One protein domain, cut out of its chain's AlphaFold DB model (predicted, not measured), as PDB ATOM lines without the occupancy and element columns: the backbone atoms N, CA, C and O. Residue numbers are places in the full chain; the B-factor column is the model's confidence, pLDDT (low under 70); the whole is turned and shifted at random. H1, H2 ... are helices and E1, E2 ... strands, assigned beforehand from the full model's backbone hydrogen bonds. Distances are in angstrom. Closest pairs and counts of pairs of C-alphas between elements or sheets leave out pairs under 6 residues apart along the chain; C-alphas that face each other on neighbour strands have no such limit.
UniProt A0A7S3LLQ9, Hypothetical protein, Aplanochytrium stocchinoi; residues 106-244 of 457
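This is residues 106 to 244 of the 457 residues of the protein "Hypothetical protein" of Aplanochytrium stocchinoi (UniProt A0A7S3LLQ9). Three helices, H1, H2 and H3, cross one another in a group at one end of the model, and toward the other end H4 packs on the small hairpin of E1 and E2, mainly on E2. The hairpin's loop, residues 218 to 226, reaches the far end of the longest axis, and residues 173 to 174 pair in parallel with residues 208 to 209 between the two parts. The printed part has 139 residues with four named helices, then two named antiparallel strands, and is mostly helix, though under half of its residues are in named elements. It is compact, with a radius of gyration of the C-alphas of 16.1 A, yet elongated, spanning 54 by 33 by 22 A.

Start with H1, residues 106 to 119, which touches H2, residues 128 to 140, opposite ways at a steep tilt of 42 degrees, a helical hairpin; their closest C-alphas, Val 110 and Glu 132, are 6.1 A apart. H3, residues 152 to 165, touches H1 at a steep tilt of 57 degrees, the same way, closest at the C-alphas of Val 109 and Ala 152, 5.1 A. With residues 155 to 159 alone H3 touches H2, about perpendicular at 76 degrees; the C-alphas of Val 135 and Phe 159 come closest, 6.4 A. H4, residues 183 to 195, is apart from these three helices. Look next at E1, residues 214 to 217, and E2, residues 227 to 230, where N 215 and O 229 are 2.8 A apart, within hydrogen-bond range. The closest C-alphas of H4 and E2, Cys 189 and Trp 230, are 6.0 A apart. Every O i to N i+4 pair is within range in H1, H3 and H4; in H2, 7 of 9 are.

Find C-alpha 106 at (201.126, 165.423, 241.989), where H1 begins its 19.7 A; H2 runs 18.7 A, H3 19.8 A and H4 18.2 A. E1 follows, and E2 ends at C-alpha 230, (179.821, 181.298, 239.189).

The C-alphas farthest apart, Phe 153 and Asn 221, are 54.1 A apart. The printed part has no cut; the links H2 to H3, H3 to H4 and H4 to E1 are long. Confidence is under 70 at residues 199, 201 and 216 to 227.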
ATOM      1  N   MET A 106     202.531 165.119 241.699       91.31
ATOM      2  CA  MET A 106     201.126 165.423 241.989       91.31
ATOM      3  C   MET A 106     200.282 164.149 242.115       91.31
ATOM      4  O   MET A 106     199.417 164.083 242.981       91.31
ATOM      5  N   SER A 107     200.561 163.116 241.312       91.12
ATOM      6  CA  SER A 107     199.842 161.834 241.369       91.12
ATOM      7  C   SER A 107     199.993 161.151 242.735       91.12
ATOM      8  O   SER A 107     198.996 160.768 243.345       91.12
ATOM      9  N   ALA A 108     201.218 161.089 243.260       93.25
ATOM     10  CA  ALA A 108     201.513 160.551 244.584       93.25
ATOM     11  C   ALA A 108     200.871 161.394 245.698       93.25
ATOM     12  O   ALA A 108     200.335 160.845 246.658       93.25
ATOM     13  N   VAL A 109     200.854 162.725 245.561       95.94
ATOM     14  CA  VAL A 109     200.199 163.614 246.540       95.94
ATOM     15  C   VAL A 109     198.683 163.406 246.550       95.94
ATOM     16  O   VAL A 109     198.097 163.321 247.626       95.94
ATOM     17  N   VAL A 110     198.048 163.278 245.379       95.62
ATOM     18  CA  VAL A 110     196.612 162.966 245.269       95.62
ATOM     19  C   VAL A 110     196.302 161.627 245.935       95.62
ATOM     20  O   VAL A 110     195.330 161.533 246.682       95.62
ATOM     21  N   GLN A 111     197.130 160.605 245.709       94.12
ATOM     22  CA  GLN A 111     196.960 159.300 246.348       94.12
ATOM     23  C   GLN A 111     197.068 159.400 247.871       94.12
ATOM     24  O   GLN A 111     196.172 158.921 248.559       94.12
ATOM     25  N   LEU A 112     198.093 160.076 248.404       95.62
ATOM     26  CA  LEU A 112     198.239 160.283 249.849       95.62
ATOM     27  C   LEU A 112     197.066 161.068 250.444       95.62
ATOM     28  O   LEU A 112     196.550 160.690 251.492       95.62
ATOM     29  N   ALA A 113     196.603 162.122 249.767       97.31
ATOM     30  CA  ALA A 113     195.452 162.905 250.204       97.31
ATOM     31  C   ALA A 113     194.171 162.058 250.255       97.31
ATOM     32  O   ALA A 113     193.451 162.090 251.252       97.31
ATOM     33  N   LYS A 114     193.901 161.258 249.213       95.69
ATOM     34  CA  LYS A 114     192.753 160.340 249.186       95.69
ATOM     35  C   LYS A 114     192.877 159.264 250.263       95.69
ATOM     36  O   LYS A 114     191.915 159.046 250.984       95.69
ATOM     37  N   LEU A 115     194.050 158.649 250.423       93.75
ATOM     38  CA  LEU A 115     194.307 157.640 251.457       93.75
ATOM     39  C   LEU A 115     194.092 158.194 252.865       93.75
ATOM     40  O   LEU A 115     193.466 157.529 253.681       93.75
ATOM     41  N   TRP A 116     194.552 159.416 253.132       95.94
ATOM     42  CA  TRP A 116     194.334 160.095 254.406       95.94
ATOM     43  C   TRP A 116     192.846 160.363 254.657       95.94
ATOM     44  O   TRP A 116     192.307 159.970 255.689       95.94
ATOM     45  N   ILE A 117     192.137 160.943 253.682       95.81
ATOM     46  CA  ILE A 117     190.685 161.168 253.780       95.81
ATOM     47  C   ILE A 117     189.924 159.847 253.996       95.81
ATOM     48  O   ILE A 117     188.985 159.804 254.795       95.81
ATOM     49  N   CYS A 118     190.323 158.777 253.303       92.38
ATOM     50  CA  CYS A 118     189.748 157.441 253.444       92.38
ATOM     51  C   CYS A 118     190.000 156.853 254.832       92.38
ATOM     52  O   CYS A 118     189.038 156.514 255.509       92.38
ATOM     53  N   GLY A 119     191.250 156.785 255.291       90.62
ATOM     54  CA  GLY A 119     191.598 156.144 256.564       90.62
ATOM     55  C   GLY A 119     191.091 156.894 257.803       90.62
ATOM     56  O   GLY A 119     190.877 156.295 258.860       90.62
ATOM     57  N   HIS A 120     190.765 158.179 257.653       93.00
ATOM     58  CA  HIS A 120     190.021 158.958 258.647       93.00
ATOM     59  C   HIS A 120     188.500 158.973 258.422       93.00
ATOM     60  O   HIS A 120     187.782 159.723 259.075       93.00
ATOM     61  N   ARG A 121     187.989 158.125 257.520       92.44
ATOM     62  CA  ARG A 121     186.559 157.872 257.258       92.44
ATOM     63  C   ARG A 121     185.776 159.061 256.702       92.44
ATOM     64  O   ARG A 121     184.545 159.047 256.695       92.44
ATOM     65  N   PHE A 122     186.457 160.075 256.181       94.12
ATOM     66  CA  PHE A 122     185.822 161.253 255.592       94.12
ATOM     67  C   PHE A 122     185.547 161.119 254.095       94.12
ATOM     68  O   PHE A 122     184.924 162.015 253.528       94.12
ATOM     69  N   TRP A 123     185.938 160.012 253.452       93.94
ATOM     70  CA  TRP A 123     185.636 159.741 252.038       93.94
ATOM     71  C   TRP A 123     184.202 160.099 251.627       93.94
ATOM     72  O   TRP A 123     184.018 160.819 250.643       93.94
ATOM     73  N   PRO A 124     183.160 159.714 252.389       93.00
ATOM     74  CA  PRO A 124     181.794 159.965 251.971       93.00
ATOM     75  C   PRO A 124     181.452 161.472 252.018       93.00
ATOM     76  O   PRO A 124     180.538 161.918 251.315       93.00
ATOM     77  N   CYS A 125     182.163 162.259 252.826       93.38
ATOM     78  CA  CYS A 125     181.960 163.695 252.992       93.38
ATOM     79  C   CYS A 125     182.523 164.522 251.832       93.38
ATOM     80  O   CYS A 125     182.184 165.696 251.729       93.38
ATOM     81  N   PHE A 126     183.344 163.957 250.951       94.50
ATOM     82  CA  PHE A 126     183.936 164.692 249.837       94.50
ATOM     83  C   PHE A 126     183.526 164.089 248.499       94.50
ATOM     84  O   PHE A 126     183.222 162.904 248.383       94.50
ATOM     85  N   LYS A 127     183.506 164.936 247.471       93.75
ATOM     86  CA  LYS A 127     183.619 164.453 246.098       93.75
ATOM     87  C   LYS A 127     185.096 164.215 245.801       93.75
ATOM     88  O   LYS A 127     185.935 165.009 246.226       93.75
ATOM     89  N   GLU A 128     185.399 163.157 245.064       94.31
ATOM     90  CA  GLU A 128     186.770 162.813 244.676       94.31
ATOM     91  C   GLU A 128     187.455 163.981 243.954       94.31
ATOM     92  O   GLU A 128     188.581 164.356 244.275       94.31
ATOM     93  N   GLU A 129     186.714 164.633 243.063       96.12
ATOM     94  CA  GLU A 129     187.162 165.773 242.270       96.12
ATOM     95  C   GLU A 129     187.529 166.981 243.139       96.12
ATOM     96  O   GLU A 129     188.455 167.720 242.818       96.12
ATOM     97  N   ALA A 130     186.846 167.180 244.272       96.62
ATOM     98  CA  ALA A 130     187.188 168.255 245.197       96.62
ATOM     99  C   ALA A 130     188.561 168.018 245.845       96.62
ATOM    100  O   ALA A 130     189.330 168.964 245.993       96.62
ATOM    101  N   ILE A 131     188.894 166.766 246.182       97.25
ATOM    102  CA  ILE A 131     190.207 166.399 246.740       97.25
ATOM    103  C   ILE A 131     191.303 166.620 245.693       97.25
ATOM    104  O   ILE A 131     192.345 167.200 245.995       97.25
ATOM    105  N   GLU A 132     191.056 166.216 244.446       96.94
ATOM    106  CA  GLU A 132     191.995 166.440 243.342       96.94
ATOM    107  C   GLU A 132     192.236 167.931 243.084       96.94
ATOM    108  O   GLU A 132     193.379 168.343 242.901       96.94
ATOM    109  N   LEU A 133     191.186 168.755 243.148       97.25
ATOM    110  CA  LEU A 133     191.285 170.209 243.008       97.25
ATOM    111  C   LEU A 133     192.035 170.874 244.170       97.25
ATOM    112  O   LEU A 133     192.810 171.804 243.935       97.25
ATOM    113  N   LEU A 134     191.855 170.394 245.407       96.88
ATOM    114  CA  LEU A 134     192.652 170.846 246.553       96.88
ATOM    115  C   LEU A 134     194.138 170.604 246.294       96.88
ATOM    116  O   LEU A 134     194.943 171.520 246.451       96.88
ATOM    117  N   VAL A 135     194.505 169.405 245.843       96.56
ATOM    118  CA  VAL A 135     195.901 169.084 245.530       96.56
ATOM    119  C   VAL A 135     196.402 169.884 244.327       96.56
ATOM    120  O   VAL A 135     197.493 170.442 244.398       96.56
ATOM    121  N   ALA A 136     195.608 170.019 243.261       95.19
ATOM    122  CA  ALA A 136     195.954 170.826 242.090       95.19
ATOM    123  C   ALA A 136     196.274 172.281 242.468       95.19
ATOM    124  O   ALA A 136     197.233 172.863 241.956       95.19
ATOM    125  N   SER A 137     195.536 172.852 243.428       94.81
ATOM    126  CA  SER A 137     195.784 174.212 243.917       94.81
ATOM    127  C   SER A 137     197.192 174.397 244.501       94.81
ATOM    128  O   SER A 137     197.765 175.472 244.357       94.81
ATOM    129  N   LEU A 138     197.805 173.348 245.067       93.81
ATOM    130  CA  LEU A 138     199.161 173.406 245.628       93.81
ATOM    131  C   LEU A 138     200.240 173.592 244.556       93.81
ATOM    132  O   LEU A 138     201.306 174.138 244.845       93.81
ATOM    133  N   PHE A 139     199.977 173.112 243.339       90.94
ATOM    134  CA  PHE A 139     200.887 173.227 242.199       90.94
ATOM    135  C   PHE A 139     200.662 174.535 241.431       90.94
ATOM    136  O   PHE A 139     201.628 175.137 240.973       90.94
ATOM    137  N   LEU A 140     199.417 175.016 241.358       89.38
ATOM    138  CA  LEU A 140     199.064 176.279 240.695       89.38
ATOM    139  C   LEU A 140     199.359 177.518 241.557       89.38
ATOM    140  O   LEU A 140     199.793 178.554 241.054       89.38
ATOM    141  N   HIS A 141     199.124 177.425 242.865       85.75
ATOM    142  CA  HIS A 141     199.216 178.527 243.824       85.75
ATOM    143  C   HIS A 141     200.200 178.185 244.943       85.75
ATOM    144  O   HIS A 141     199.860 178.168 246.121       85.75
ATOM    145  N   TYR A 142     201.453 177.917 244.577       84.69
ATOM    146  CA  TYR A 142     202.463 177.469 245.535       84.69
ATOM    147  C   TYR A 142     202.995 178.572 246.464       84.69
ATOM    148  O   TYR A 142     203.749 178.269 247.383       84.69
ATOM    149  N   LYS A 143     202.630 179.845 246.274       83.50
ATOM    150  CA  LYS A 143     203.009 180.917 247.211       83.50
ATOM    151  C   LYS A 143     202.299 180.704 248.561       83.50
ATOM    152  O   LYS A 143     201.124 180.352 248.562       83.50
ATOM    153  N   PRO A 144     202.971 180.919 249.707       84.31
ATOM    154  CA  PRO A 144     204.237 181.642 249.887       84.31
ATOM    155  C   PRO A 144     205.515 180.805 249.697       84.31
ATOM    156  O   PRO A 144     206.608 181.334 249.882       84.31
ATOM    157  N   TYR A 145     205.421 179.520 249.350       86.31
ATOM    158  CA  TYR A 145     206.604 178.698 249.105       86.31
ATOM    159  C   TYR A 145     207.348 179.151 247.839       86.31
ATOM    160  O   TYR A 145     206.770 179.767 246.946       86.31
ATOM    161  N   LEU A 146     208.643 178.833 247.757       84.19
ATOM    162  CA  LEU A 146     209.487 179.234 246.624       84.19
ATOM    163  C   LEU A 146     209.158 178.467 245.333       84.19
ATOM    164  O   LEU A 146     209.280 179.014 244.244       84.19
ATOM    165  N   HIS A 147     208.738 177.207 245.472       86.00
ATOM    166  CA  HIS A 147     208.466 176.282 244.370       86.00
ATOM    167  C   HIS A 147     207.236 175.412 244.684       86.00
ATOM    168  O   HIS A 147     206.929 175.206 245.873       86.00
ATOM    169  N   PRO A 148     206.564 174.846 243.662       89.38
ATOM    170  CA  PRO A 148     205.546 173.809 243.849       89.38
ATOM    171  C   PRO A 148     206.113 172.569 244.573       89.38
ATOM    172  O   PRO A 148     207.335 172.427 244.687       89.38
ATOM    173  N   PRO A 149     205.257 171.683 245.118       91.56
ATOM    174  CA  PRO A 149     205.717 170.470 245.792       91.56
ATOM    175  C   PRO A 149     206.636 169.623 244.900       91.56
ATOM    176  O   PRO A 149     206.300 169.343 243.753       91.56
ATOM    177  N   ARG A 150     207.783 169.194 245.442       89.25
ATOM    178  CA  ARG A 150     208.790 168.365 244.740       89.25
ATOM    179  C   ARG A 150     208.952 166.962 245.331       89.25
ATOM    180  O   ARG A 150     209.747 166.170 244.847       89.25
ATOM    181  N   SER A 151     208.209 166.649 246.388       91.38
ATOM    182  CA  SER A 151     208.154 165.317 246.997       91.38
ATOM    183  C   SER A 151     206.752 165.037 247.522       91.38
ATOM    184  O   SER A 151     206.039 165.973 247.904       91.38
ATOM    185  N   ALA A 152     206.357 163.761 247.549       93.19
ATOM    186  CA  ALA A 152     205.029 163.357 248.006       93.19
ATOM    187  C   ALA A 152     204.786 163.818 249.452       93.19
ATOM    188  O   ALA A 152     203.733 164.376 249.747       93.19
ATOM    189  N   PHE A 153     205.812 163.710 250.304       93.06
ATOM    190  CA  PHE A 153     205.803 164.228 251.671       93.06
ATOM    191  C   PHE A 153     205.533 165.738 251.714       93.06
ATOM    192  O   PHE A 153     204.577 166.169 252.347       93.06
ATOM    193  N   SER A 154     206.299 166.552 250.970       93.69
ATOM    194  CA  SER A 154     206.101 168.012 250.964       93.69
ATOM    195  C   SER A 154     204.716 168.422 250.453       93.69
ATOM    196  O   SER A 154     204.118 169.360 250.976       93.69
ATOM    197  N   GLY A 155     204.193 167.722 249.442       95.12
ATOM    198  CA  GLY A 155     202.857 167.971 248.912       95.12
ATOM    199  C   GLY A 155     201.768 167.568 249.896       95.12
ATOM    200  O   GLY A 155     200.822 168.325 250.087       95.12
ATOM    201  N   PHE A 156     201.933 166.432 250.574       97.00
ATOM    202  CA  PHE A 156     201.009 165.966 251.601       97.00
ATOM    203  C   PHE A 156     200.971 166.906 252.815       97.00
ATOM    204  O   PHE A 156     199.894 167.331 253.223       97.00
ATOM    205  N   THR A 157     202.125 167.346 253.328       96.44
ATOM    206  CA  THR A 157     202.178 168.345 254.408       96.44
ATOM    207  C   THR A 157     201.508 169.657 253.990       96.44
ATOM    208  O   THR A 157     200.755 170.243 254.764       96.44
ATOM    209  N   ARG A 158     201.720 170.118 252.748       96.31
ATOM    210  CA  ARG A 158     201.057 171.327 252.227       96.31
ATOM    211  C   ARG A 158     199.549 171.145 252.040       96.31
ATOM    212  O   ARG A 158     198.809 172.094 252.281       96.31
ATOM    213  N   PHE A 159     199.091 169.953 251.663       97.62
ATOM    214  CA  PHE A 159     197.669 169.605 251.609       97.62
ATOM    215  C   PHE A 159     197.016 169.694 252.995       97.62
ATOM    216  O   PHE A 159     195.995 170.365 253.148       97.62
ATOM    217  N   LEU A 160     197.637 169.096 254.017       97.75
ATOM    218  CA  LEU A 160     197.162 169.201 255.399       97.75
ATOM    219  C   LEU A 160     197.163 170.657 255.880       97.75
ATOM    220  O   LEU A 160     196.188 171.110 256.473       97.75
ATOM    221  N   ASN A 161     198.219 171.414 255.569       96.62
ATOM    222  CA  ASN A 161     198.319 172.833 255.909       96.62
ATOM    223  C   ASN A 161     197.197 173.667 255.267       96.62
ATOM    224  O   ASN A 161     196.617 174.527 255.928       96.62
ATOM    225  N   LEU A 162     196.857 173.388 254.004       96.75
ATOM    226  CA  LEU A 162     195.729 174.019 253.319       96.75
ATOM    227  C   LEU A 162     194.410 173.718 254.049       96.75
ATOM    228  O   LEU A 162     193.655 174.638 254.340       96.75
ATOM    229  N   LEU A 163     194.138 172.459 254.403       96.50
ATOM    230  CA  LEU A 163     192.915 172.090 255.131       96.50
ATOM    231  C   LEU A 163     192.838 172.689 256.543       96.50
ATOM    232  O   LEU A 163     191.752 173.065 256.994       96.50
ATOM    233  N   ALA A 164     193.977 172.761 257.233       96.75
ATOM    234  CA  ALA A 164     194.089 173.239 258.605       96.75
ATOM    235  C   ALA A 164     193.893 174.757 258.724       96.75
ATOM    236  O   ALA A 164     193.275 175.222 259.685       96.75
ATOM    237  N   ASN A 165     194.427 175.518 257.763       95.44
ATOM    238  CA  ASN A 165     194.589 176.967 257.888       95.44
ATOM    239  C   ASN A 165     193.793 177.790 256.867       95.44
ATOM    240  O   ASN A 165     193.707 179.007 257.016       95.44
ATOM    241  N   TRP A 166     193.198 177.177 255.837       95.12
ATOM    242  CA  TRP A 166     192.391 177.931 254.880       95.12
ATOM    243  C   TRP A 166     191.076 178.415 255.499       95.12
ATOM    244  O   TRP A 166     190.248 177.632 255.971       95.12
ATOM    245  N   GLU A 167     190.836 179.723 255.438       93.25
ATOM    246  CA  GLU A 167     189.623 180.338 255.971       93.25
ATOM    247  C   GLU A 167     188.455 180.252 254.975       93.25
ATOM    248  O   GLU A 167     188.050 181.232 254.343       93.25
ATOM    249  N   TRP A 168     187.856 179.063 254.863       91.88
ATOM    250  CA  TRP A 168     186.746 178.763 253.943       91.88
ATOM    251  C   TRP A 168     185.539 179.717 254.050       91.88
ATOM    252  O   TRP A 168     184.767 179.893 253.103       91.88
ATOM    253  N   GLN A 169     185.364 180.356 255.210       88.81
ATOM    254  CA  GLN A 169     184.287 181.316 255.454       88.81
ATOM    255  C   GLN A 169     184.505 182.659 254.744       88.81
ATOM    256  O   GLN A 169     183.521 183.330 254.403       88.81
ATOM    257  N   PHE A 170     185.761 183.042 254.510       90.06
ATOM    258  CA  PHE A 170     186.140 184.365 254.013       90.06
ATOM    259  C   PHE A 170     186.701 184.338 252.595       90.06
ATOM    260  O   PHE A 170     186.522 185.318 251.873       90.06
ATOM    261  N   PHE A 171     187.300 183.223 252.166       92.25
ATOM    262  CA  PHE A 171     187.943 183.139 250.857       92.25
ATOM    263  C   PHE A 171     187.493 181.909 250.056       92.25
ATOM    264  O   PHE A 171     187.551 180.783 250.564       92.25
ATOM    265  N   PRO A 172     187.077 182.091 248.786       94.31
ATOM    266  CA  PRO A 172     186.902 180.978 247.868       94.31
ATOM    267  C   PRO A 172     188.272 180.458 247.421       94.31
ATOM    268  O   PRO A 172     189.183 181.245 247.165       94.31
ATOM    269  N   LEU A 173     188.405 179.144 247.261       95.94
ATOM    270  CA  LEU A 173     189.564 178.561 246.597       95.94
ATOM    271  C   LEU A 173     189.311 178.563 245.086       95.94
ATOM    272  O   LEU A 173     188.471 177.816 244.587       95.94
ATOM    273  N   ILE A 174     190.008 179.428 244.360       95.31
ATOM    274  CA  ILE A 174     189.920 179.507 242.898       95.31
ATOM    275  C   ILE A 174     191.064 178.673 242.326       95.31
ATOM    276  O   ILE A 174     192.219 178.926 242.639       95.31
ATOM    277  N   VAL A 175     190.738 177.678 241.508       95.12
ATOM    278  CA  VAL A 175     191.681 176.747 240.883       95.12
ATOM    279  C   VAL A 175     191.669 177.021 239.382       95.12
ATOM    280  O   VAL A 175     190.853 176.474 238.642       95.12
ATOM    281  N   ASN A 176     192.548 177.921 238.935       92.69
ATOM    282  CA  ASN A 176     192.613 178.354 237.537       92.69
ATOM    283  C   ASN A 176     193.370 177.339 236.665       92.69
ATOM    284  O   ASN A 176     194.549 177.513 236.354       92.69
ATOM    285  N   LEU A 177     192.694 176.252 236.299       90.75
ATOM    286  CA  LEU A 177     193.248 175.229 235.416       90.75
ATOM    287  C   LEU A 177     193.538 175.825 234.027       90.75
ATOM    288  O   LEU A 177     192.729 176.574 233.482       90.75
ATOM    289  N   ASN A 178     194.714 175.509 233.473       86.81
ATOM    290  CA  ASN A 178     195.184 175.964 232.155       86.81
ATOM    291  C   ASN A 178     195.182 177.491 231.927       86.81
ATOM    292  O   ASN A 178     195.245 177.930 230.780       86.81
ATOM    293  N   ASN A 179     195.129 178.308 232.987       86.88
ATOM    294  CA  ASN A 179     194.975 179.765 232.893       86.88
ATOM    295  C   ASN A 179     193.738 180.211 232.081       86.88
ATOM    296  O   ASN A 179     193.760 181.255 231.428       86.88
ATOM    297  N   GLU A 180     192.651 179.435 232.114       89.06
ATOM    298  CA  GLU A 180     191.410 179.737 231.383       89.06
ATOM    299  C   GLU A 180     190.600 180.895 232.001       89.06
ATOM    300  O   GLU A 180     189.774 181.507 231.321       89.06
ATOM    301  N   MET A 181     190.827 181.225 233.277       91.00
ATOM    302  CA  MET A 181     190.191 182.361 233.953       91.00
ATOM    303  C   MET A 181     191.053 183.620 233.864       91.00
ATOM    304  O   MET A 181     192.229 183.615 234.233       91.00
ATOM    305  N   SER A 182     190.431 184.726 233.451       92.06
ATOM    306  CA  SER A 182     191.038 186.060 233.480       92.06
ATOM    307  C   SER A 182     190.949 186.709 234.868       92.06
ATOM    308  O   SER A 182     190.141 186.315 235.709       92.06
ATOM    309  N   GLU A 183     191.714 187.778 235.109       90.94
ATOM    310  CA  GLU A 183     191.606 188.570 236.349       90.94
ATOM    311  C   GLU A 183     190.191 189.134 236.568       90.94
ATOM    312  O   GLU A 183     189.713 189.234 237.701       90.94
ATOM    313  N   VAL A 184     189.488 189.461 235.476       90.94
ATOM    314  CA  VAL A 184     188.093 189.913 235.526       90.94
ATOM    315  C   VAL A 184     187.202 188.799 236.062       90.94
ATOM    316  O   VAL A 184     186.433 189.045 236.993       90.94
ATOM    317  N   ASP A 185     187.361 187.580 235.538       91.81
ATOM    318  CA  ASP A 185     186.615 186.395 235.971       91.81
ATOM    319  C   ASP A 185     186.879 186.086 237.452       91.81
ATOM    320  O   ASP A 185     185.940 185.846 238.213       91.81
ATOM    321  N   VAL A 186     188.138 186.173 237.897       92.12
ATOM    322  CA  VAL A 186     188.520 186.019 239.311       92.12
ATOM    323  C   VAL A 186     187.824 187.072 240.181       92.12
ATOM    324  O   VAL A 186     187.229 186.734 241.207       92.12
ATOM    325  N   SER A 187     187.813 188.342 239.755       91.88
ATOM    326  CA  SER A 187     187.120 189.411 240.488       91.88
ATOM    327  C   SER A 187     185.609 189.167 240.580       91.88
ATOM    328  O   SER A 187     184.992 189.448 241.609       91.88
ATOM    329  N   GLU A 188     185.000 188.631 239.519       91.50
ATOM    330  CA  GLU A 188     183.580 188.284 239.480       91.50
ATOM    331  C   GLU A 188     183.263 187.095 240.390       91.50
ATOM    332  O   GLU A 188     182.250 187.126 241.089       91.50
ATOM    333  N   CYS A 189     184.141 186.089 240.451       90.62
ATOM    334  CA  CYS A 189     184.016 184.966 241.382       90.62
ATOM    335  C   CYS A 189     183.986 185.445 242.834       90.62
ATOM    336  O   CYS A 189     183.101 185.060 243.598       90.62
ATOM    337  N   VAL A 190     184.928 186.318 243.207       92.06
ATOM    338  CA  VAL A 190     185.022 186.876 244.564       92.06
ATOM    339  C   VAL A 190     183.806 187.750 244.887       92.06
ATOM    340  O   VAL A 190     183.254 187.665 245.987       92.06
ATOM    341  N   LYS A 191     183.323 188.551 243.929       90.06
ATOM    342  CA  LYS A 191     182.083 189.332 244.081       90.06
ATOM    343  C   LYS A 191     180.864 188.432 244.282       90.06
ATOM    344  O   LYS A 191     180.053 188.691 245.165       90.06
ATOM    345  N   GLU A 192     180.734 187.358 243.505       89.25
ATOM    346  CA  GLU A 192     179.628 186.409 243.663       89.25
ATOM    347  C   GLU A 192     179.708 185.714 245.030       89.25
ATOM    348  O   GLU A 192     178.707 185.675 245.743       89.25
ATOM    349  N   PHE A 193     180.888 185.239 245.436       90.12
ATOM    350  CA  PHE A 193     181.106 184.621 246.746       90.12
ATOM    351  C   PHE A 193     180.727 185.554 247.904       90.12
ATOM    352  O   PHE A 193     179.980 185.154 248.797       90.12
ATOM    353  N   THR A 194     181.185 186.809 247.870       88.56
ATOM    354  CA  THR A 194     180.898 187.801 248.920       88.56
ATOM    355  C   THR A 194     179.430 188.232 248.929       88.56
ATOM    356  O   THR A 194     178.866 188.459 249.998       88.56
ATOM    357  N   SER A 195     178.771 188.272 247.765       86.19
ATOM    358  CA  SER A 195     177.333 188.569 247.669       86.19
ATOM    359  C   SER A 195     176.444 187.478 248.279       86.19
ATOM    360  O   SER A 195     175.311 187.739 248.694       86.19
ATOM    361  N   GLN A 196     176.939 186.239 248.350       81.94
ATOM    362  CA  GLN A 196     176.212 185.131 248.950       81.94
ATOM    363  C   GLN A 196     176.385 185.143 250.472       81.94
ATOM    364  O   GLN A 196     177.442 184.797 251.001       81.94
ATOM    365  N   ASN A 197     175.299 185.457 251.183       74.94
ATOM    366  CA  ASN A 197     175.232 185.321 252.638       74.94
ATOM    367  C   ASN A 197     175.678 183.906 253.070       74.94
ATOM    368  O   ASN A 197     175.320 182.922 252.423       74.94
ATOM    369  N   GLN A 198     176.416 183.794 254.176       70.31
ATOM    370  CA  GLN A 198     176.821 182.519 254.783       70.31
ATOM    371  C   GLN A 198     175.622 181.591 255.047       70.31
ATOM    372  O   GLN A 198     175.718 180.378 254.885       70.31
ATOM    373  N   ASN A 199     174.453 182.164 255.348       68.75
ATOM    374  CA  ASN A 199     173.215 181.409 255.564       68.75
ATOM    375  C   ASN A 199     172.522 180.946 254.270       68.75
ATOM    376  O   ASN A 199     171.481 180.284 254.328       68.75
ATOM    377  N   ASN A 200     173.064 181.279 253.093       78.31
ATOM    378  CA  ASN A 200     172.499 180.863 251.818       78.31
ATOM    379  C   ASN A 200     172.520 179.325 251.714       78.31
ATOM    380  O   ASN A 200     173.593 178.722 251.730       78.31
ATOM    381  N   PRO A 201     171.363 178.658 251.532       68.50
ATOM    382  CA  PRO A 201     171.300 177.202 251.409       68.50
ATOM    383  C   PRO A 201     172.141 176.630 250.262       68.50
ATOM    384  O   PRO A 201     172.426 175.436 250.268       68.50
ATOM    385  N   ARG A 202     172.496 177.461 249.276       73.38
ATOM    386  CA  ARG A 202     173.267 177.075 248.091       73.38
ATOM    387  C   ARG A 202     174.769 177.317 248.220       73.38
ATOM    388  O   ARG A 202     175.492 176.891 247.328       73.38
ATOM    389  N   ARG A 203     175.228 177.994 249.276       86.00
ATOM    390  CA  ARG A 203     176.653 178.243 249.493       86.00
ATOM    391  C   ARG A 203     177.264 177.022 250.193       86.00
ATOM    392  O   ARG A 203     176.844 176.720 251.313       86.00
ATOM    393  N   PRO A 204     178.190 176.287 249.555       91.00
ATOM    394  CA  PRO A 204     178.902 175.213 250.233       91.00
ATOM    395  C   PRO A 204     179.877 175.798 251.267       91.00
ATOM    396  O   PRO A 204     180.388 176.903 251.055       91.00
ATOM    397  N   PRO A 205     180.131 175.093 252.384       91.88
ATOM    398  CA  PRO A 205     181.082 175.553 253.391       91.88
ATOM    399  C   PRO A 205     182.510 175.556 252.844       91.88
ATOM    400  O   PRO A 205     183.227 176.520 253.057       91.88
ATOM    401  N   MET A 206     182.882 174.536 252.069       94.00
ATOM    402  CA  MET A 206     184.089 174.531 251.247       94.00
ATOM    403  C   MET A 206     183.730 175.053 249.853       94.00
ATOM    404  O   MET A 206     182.921 174.443 249.155       94.00
ATOM    405  N   TYR A 207     184.290 176.186 249.436       94.12
ATOM    406  CA  TYR A 207     183.939 176.833 248.170       94.12
ATOM    407  C   TYR A 207     185.111 176.756 247.190       94.12
ATOM    408  O   TYR A 207     186.044 177.549 247.297       94.12
ATOM    409  N   ILE A 208     185.059 175.802 246.255       95.88
ATOM    410  CA  ILE A 208     186.094 175.588 245.232       95.88
ATOM    411  C   ILE A 208     185.519 175.946 243.862       95.88
ATOM    412  O   ILE A 208     184.461 175.437 243.500       95.88
ATOM    413  N   ILE A 209     186.206 176.814 243.120       94.88
ATOM    414  CA  ILE A 209     185.815 177.246 241.774       94.88
ATOM    415  C   ILE A 209     186.886 176.884 240.759       94.88
ATOM    416  O   ILE A 209     188.073 177.084 240.992       94.88
ATOM    417  N   THR A 210     186.427 176.419 239.610       94.75
ATOM    418  CA  THR A 210     187.187 176.080 238.410       94.75
ATOM    419  C   THR A 210     186.667 176.895 237.217       94.75
ATOM    420  O   THR A 210     185.561 177.444 237.289       94.75
ATOM    421  N   PRO A 211     187.405 176.972 236.094       91.69
ATOM    422  CA  PRO A 211     186.930 177.656 234.887       91.69
ATOM    423  C   PRO A 211     185.568 177.131 234.390       91.69
ATOM    424  O   PRO A 211     184.713 177.910 233.957       91.69
ATOM    425  N   ASP A 212     185.320 175.827 234.548       90.06
ATOM    426  CA  ASP A 212     184.086 175.142 234.136       90.06
ATOM    427  C   ASP A 212     182.852 175.503 234.984       90.06
ATOM    428  O   ASP A 212     181.707 175.255 234.583       90.06
ATOM    429  N   ASP A 213     183.045 176.135 236.144       90.31
ATOM    430  CA  ASP A 213     181.962 176.597 237.020       90.31
ATOM    431  C   ASP A 213     181.270 177.874 236.497       90.31
ATOM    432  O   ASP A 213     180.300 178.373 237.093       90.31
ATOM    433  N   ARG A 214     181.734 178.403 235.356       88.31
ATOM    434  CA  ARG A 214     181.175 179.579 234.686       88.31
ATOM    435  C   ARG A 214     179.811 179.279 234.061       88.31
ATOM    436  O   ARG A 214     179.688 178.664 233.003       88.31
ATOM    437  N   GLY A 215     178.746 179.789 234.671       80.19
ATOM    438  CA  GLY A 215     177.395 179.767 234.110       80.19
ATOM    439  C   GLY A 215     177.026 181.065 233.385       80.19
ATOM    440  O   GLY A 215     177.331 182.161 233.850       80.19
ATOM    441  N   SER A 216     176.282 180.961 232.282       67.75
ATOM    442  CA  SER A 216     175.623 182.116 231.651       67.75
ATOM    443  C   SER A 216     174.246 182.350 232.277       67.75
ATOM    444  O   SER A 216     173.405 181.450 232.289       67.75
ATOM    445  N   ILE A 217     173.963 183.574 232.731       62.62
ATOM    446  CA  ILE A 217     172.599 184.001 233.058       62.62
ATOM    447  C   ILE A 217     171.922 184.428 231.755       62.62
ATOM    448  O   ILE A 217     172.111 185.540 231.267       62.62
ATOM    449  N   THR A 218     171.095 183.555 231.182       50.62
ATOM    450  CA  THR A 218     170.101 183.977 230.188       50.62
ATOM    451  C   THR A 218     168.795 184.258 230.920       50.62
ATOM    452  O   THR A 218     168.041 183.332 231.217       50.62
ATOM    453  N   SER A 219     168.531 185.522 231.255       46.41
ATOM    454  CA  SER A 219     167.172 185.934 231.616       46.41
ATOM    455  C   SER A 219     166.349 185.958 230.326       46.41
ATOM    456  O   SER A 219     166.703 186.718 229.425       46.41
ATOM    457  N   PRO A 220     165.280 185.153 230.187       49.41
ATOM    458  CA  PRO A 220     164.482 185.129 228.959       49.41
ATOM    459  C   PRO A 220     163.796 186.470 228.650       49.41
ATOM    460  O   PRO A 220     163.403 186.691 227.513       49.41
ATOM    461  N   ASN A 221     163.662 187.355 229.649       46.62
ATOM    462  CA  ASN A 221     162.760 188.510 229.604       46.62
ATOM    463  C   ASN A 221     163.419 189.854 229.970       46.62
ATOM    464  O   ASN A 221     162.715 190.789 230.338       46.62
ATOM    465  N   SER A 222     164.745 189.995 229.905       48.56
ATOM    466  CA  SER A 222     165.369 191.304 230.148       48.56
ATOM    467  C   SER A 222     166.436 191.625 229.115       48.56
ATOM    468  O   SER A 222     167.383 190.855 228.971       48.56
ATOM    469  N   ASN A 223     166.357 192.819 228.520       49.47
ATOM    470  CA  ASN A 223     167.420 193.487 227.745       49.47
ATOM    471  C   ASN A 223     168.670 193.825 228.599       49.47
ATOM    472  O   ASN A 223     169.410 194.762 228.310       49.47
ATOM    473  N   MET A 224     168.887 193.099 229.693       47.66
ATOM    474  CA  MET A 224     169.989 193.274 230.623       47.66
ATOM    475  C   MET A 224     171.176 192.446 230.122       47.66
ATOM    476  O   MET A 224     170.989 191.323 229.648       47.66
ATOM    477  N   LYS A 225     172.387 193.017 230.192       50.66
ATOM    478  CA  LYS A 225     173.647 192.369 229.785       50.66
ATOM    479  C   LYS A 225     173.689 190.912 230.268       50.66
ATOM    480  O   LYS A 225     173.319 190.643 231.410       50.66
ATOM    481  N   LYS A 226     174.166 189.995 229.413       56.41
ATOM    482  CA  LYS A 226     174.472 188.606 229.795       56.41
ATOM    483  C   LYS A 226     175.371 188.638 231.035       56.41
ATOM    484  O   LYS A 226     176.538 188.998 230.931       56.41
ATOM    485  N   GLY A 227     174.807 188.332 232.199       66.38
ATOM    486  CA  GLY A 227     175.559 188.229 233.443       66.38
ATOM    487  C   GLY A 227     176.234 186.866 233.529       66.38
ATOM    488  O   GLY A 227     175.663 185.860 233.100       66.38
ATOM    489  N   VAL A 228     177.437 186.826 234.088       77.25
ATOM    490  CA  VAL A 228     178.119 185.580 234.437       77.25
ATOM    491  C   VAL A 228     177.696 185.195 235.851       77.25
ATOM    492  O   VAL A 228     177.577 186.052 236.723       77.25
ATOM    493  N   LYS A 229     177.427 183.911 236.083       85.12
ATOM    494  CA  LYS A 229     177.191 183.378 237.424       85.12
ATOM    495  C   LYS A 229     178.110 182.205 237.687       85.12
ATOM    496  O   LYS A 229     177.992 181.177 237.028       85.12
ATOM    497  N   TRP A 230     178.926 182.342 238.716       87.88
ATOM    498  CA  TRP A 230     179.821 181.298 239.189       87.88
ATOM    499  C   TRP A 230     179.099 180.401 240.190       87.88
ATOM    500  O   TRP A 230     178.397 180.890 241.082       87.88
ATOM    501  N   ARG A 231     179.199 179.081 240.009       87.00
ATOM    502  CA  ARG A 231     178.625 178.105 240.943       87.00
ATOM    503  C   ARG A 231     179.546 176.900 241.077       87.00
ATOM    504  O   ARG A 231     179.744 176.241 240.067       87.00
ATOM    505  N   PRO A 232     180.001 176.564 242.292       90.75
ATOM    506  CA  PRO A 232     180.844 175.396 242.492       90.75
ATOM    507  C   PRO A 232     180.048 174.119 242.195       90.75
ATOM    508  O   PRO A 232     178.959 173.920 242.745       90.75
ATOM    509  N   TYR A 233     180.565 173.260 241.317       89.94
ATOM    510  CA  TYR A 233     179.955 171.958 241.016       89.94
ATOM    511  C   TYR A 233     180.555 170.796 241.812       89.94
ATOM    512  O   TYR A 233     179.872 169.793 242.063       89.94
ATOM    513  N   TRP A 234     181.809 170.940 242.239       93.38
ATOM    514  CA  TRP A 234     182.550 169.901 242.957       93.38
ATOM    515  C   TRP A 234     182.403 169.984 244.474       93.38
ATOM    516  O   TRP A 234     182.639 168.998 245.163       93.38
ATOM    517  N   THR A 235     181.922 171.112 244.999       92.12
ATOM    518  CA  THR A 235     181.576 171.245 246.414       92.12
ATOM    519  C   THR A 235     180.113 171.623 246.590       92.12
ATOM    520  O   THR A 235     179.559 172.479 245.900       92.12
ATOM    521  N   THR A 236     179.451 170.946 247.525       87.75
ATOM    522  CA  THR A 236     178.039 171.183 247.852       87.75
ATOM    523  C   THR A 236     177.886 171.382 249.353       87.75
ATOM    524  O   THR A 236     178.816 171.154 250.118       87.75
ATOM    525  N   LYS A 237     176.702 171.802 249.808       83.19
ATOM    526  CA  LYS A 237     176.459 172.035 251.240       83.19
ATOM    527  C   LYS A 237     176.628 170.780 252.112       83.19
ATOM    528  O   LYS A 237     176.858 170.910 253.308       83.19
ATOM    529  N   SER A 238     176.448 169.592 251.540       83.19
ATOM    530  CA  SER A 238     176.594 168.308 252.234       83.19
ATOM    531  C   SER A 238     177.925 167.620 251.957       83.19
ATOM    532  O   SER A 238     178.196 166.597 252.575       83.19
ATOM    533  N   GLN A 239     178.726 168.137 251.021       90.12
ATOM    534  CA  GLN A 239     179.997 167.534 250.642       90.12
ATOM    535  C   GLN A 239     181.086 168.603 250.487       90.12
ATOM    536  O   GLN A 239     181.260 169.125 249.376       90.12
ATOM    537  N   PRO A 240     181.785 168.951 251.586       92.56
ATOM    538  CA  PRO A 240     181.531 168.546 252.981       92.56
ATOM    539  C   PRO A 240     180.395 169.338 253.651       92.56
ATOM    540  O   PRO A 240     180.046 170.438 253.224       92.56
ATOM    541  N   SER A 241     179.815 168.781 254.721       91.31
ATOM    542  CA  SER A 241     178.990 169.543 255.669       91.31
ATOM    543  C   SER A 241     179.867 170.473 256.516       91.31
ATOM    544  O   SER A 241     181.087 170.319 256.556       91.31
ATOM    545  N   VAL A 242     179.266 171.438 257.220       90.62
ATOM    546  CA  VAL A 242     180.024 172.308 258.144       90.62
ATOM    547  C   VAL A 242     180.684 171.474 259.246       90.62
ATOM    548  O   VAL A 242     181.857 171.669 259.525       90.62
ATOM    549  N   ALA A 243     179.956 170.513 259.823       89.88
ATOM    550  CA  ALA A 243     180.473 169.653 260.886       89.88
ATOM    551  C   ALA A 243     181.617 168.756 260.391       89.88
ATOM    552  O   ALA A 243     182.655 168.673 261.042       89.88
ATOM    553  N   ALA A 244     181.457 168.132 259.219       92.50
ATOM    554  CA  ALA A 244     182.507 167.326 258.608       92.50
ATOM    555  C   ALA A 244     183.744 168.169 258.272       92.50
ATOM    556  O   ALA A 244     184.859 167.740 258.545       92.50
TER     557      ALA A 244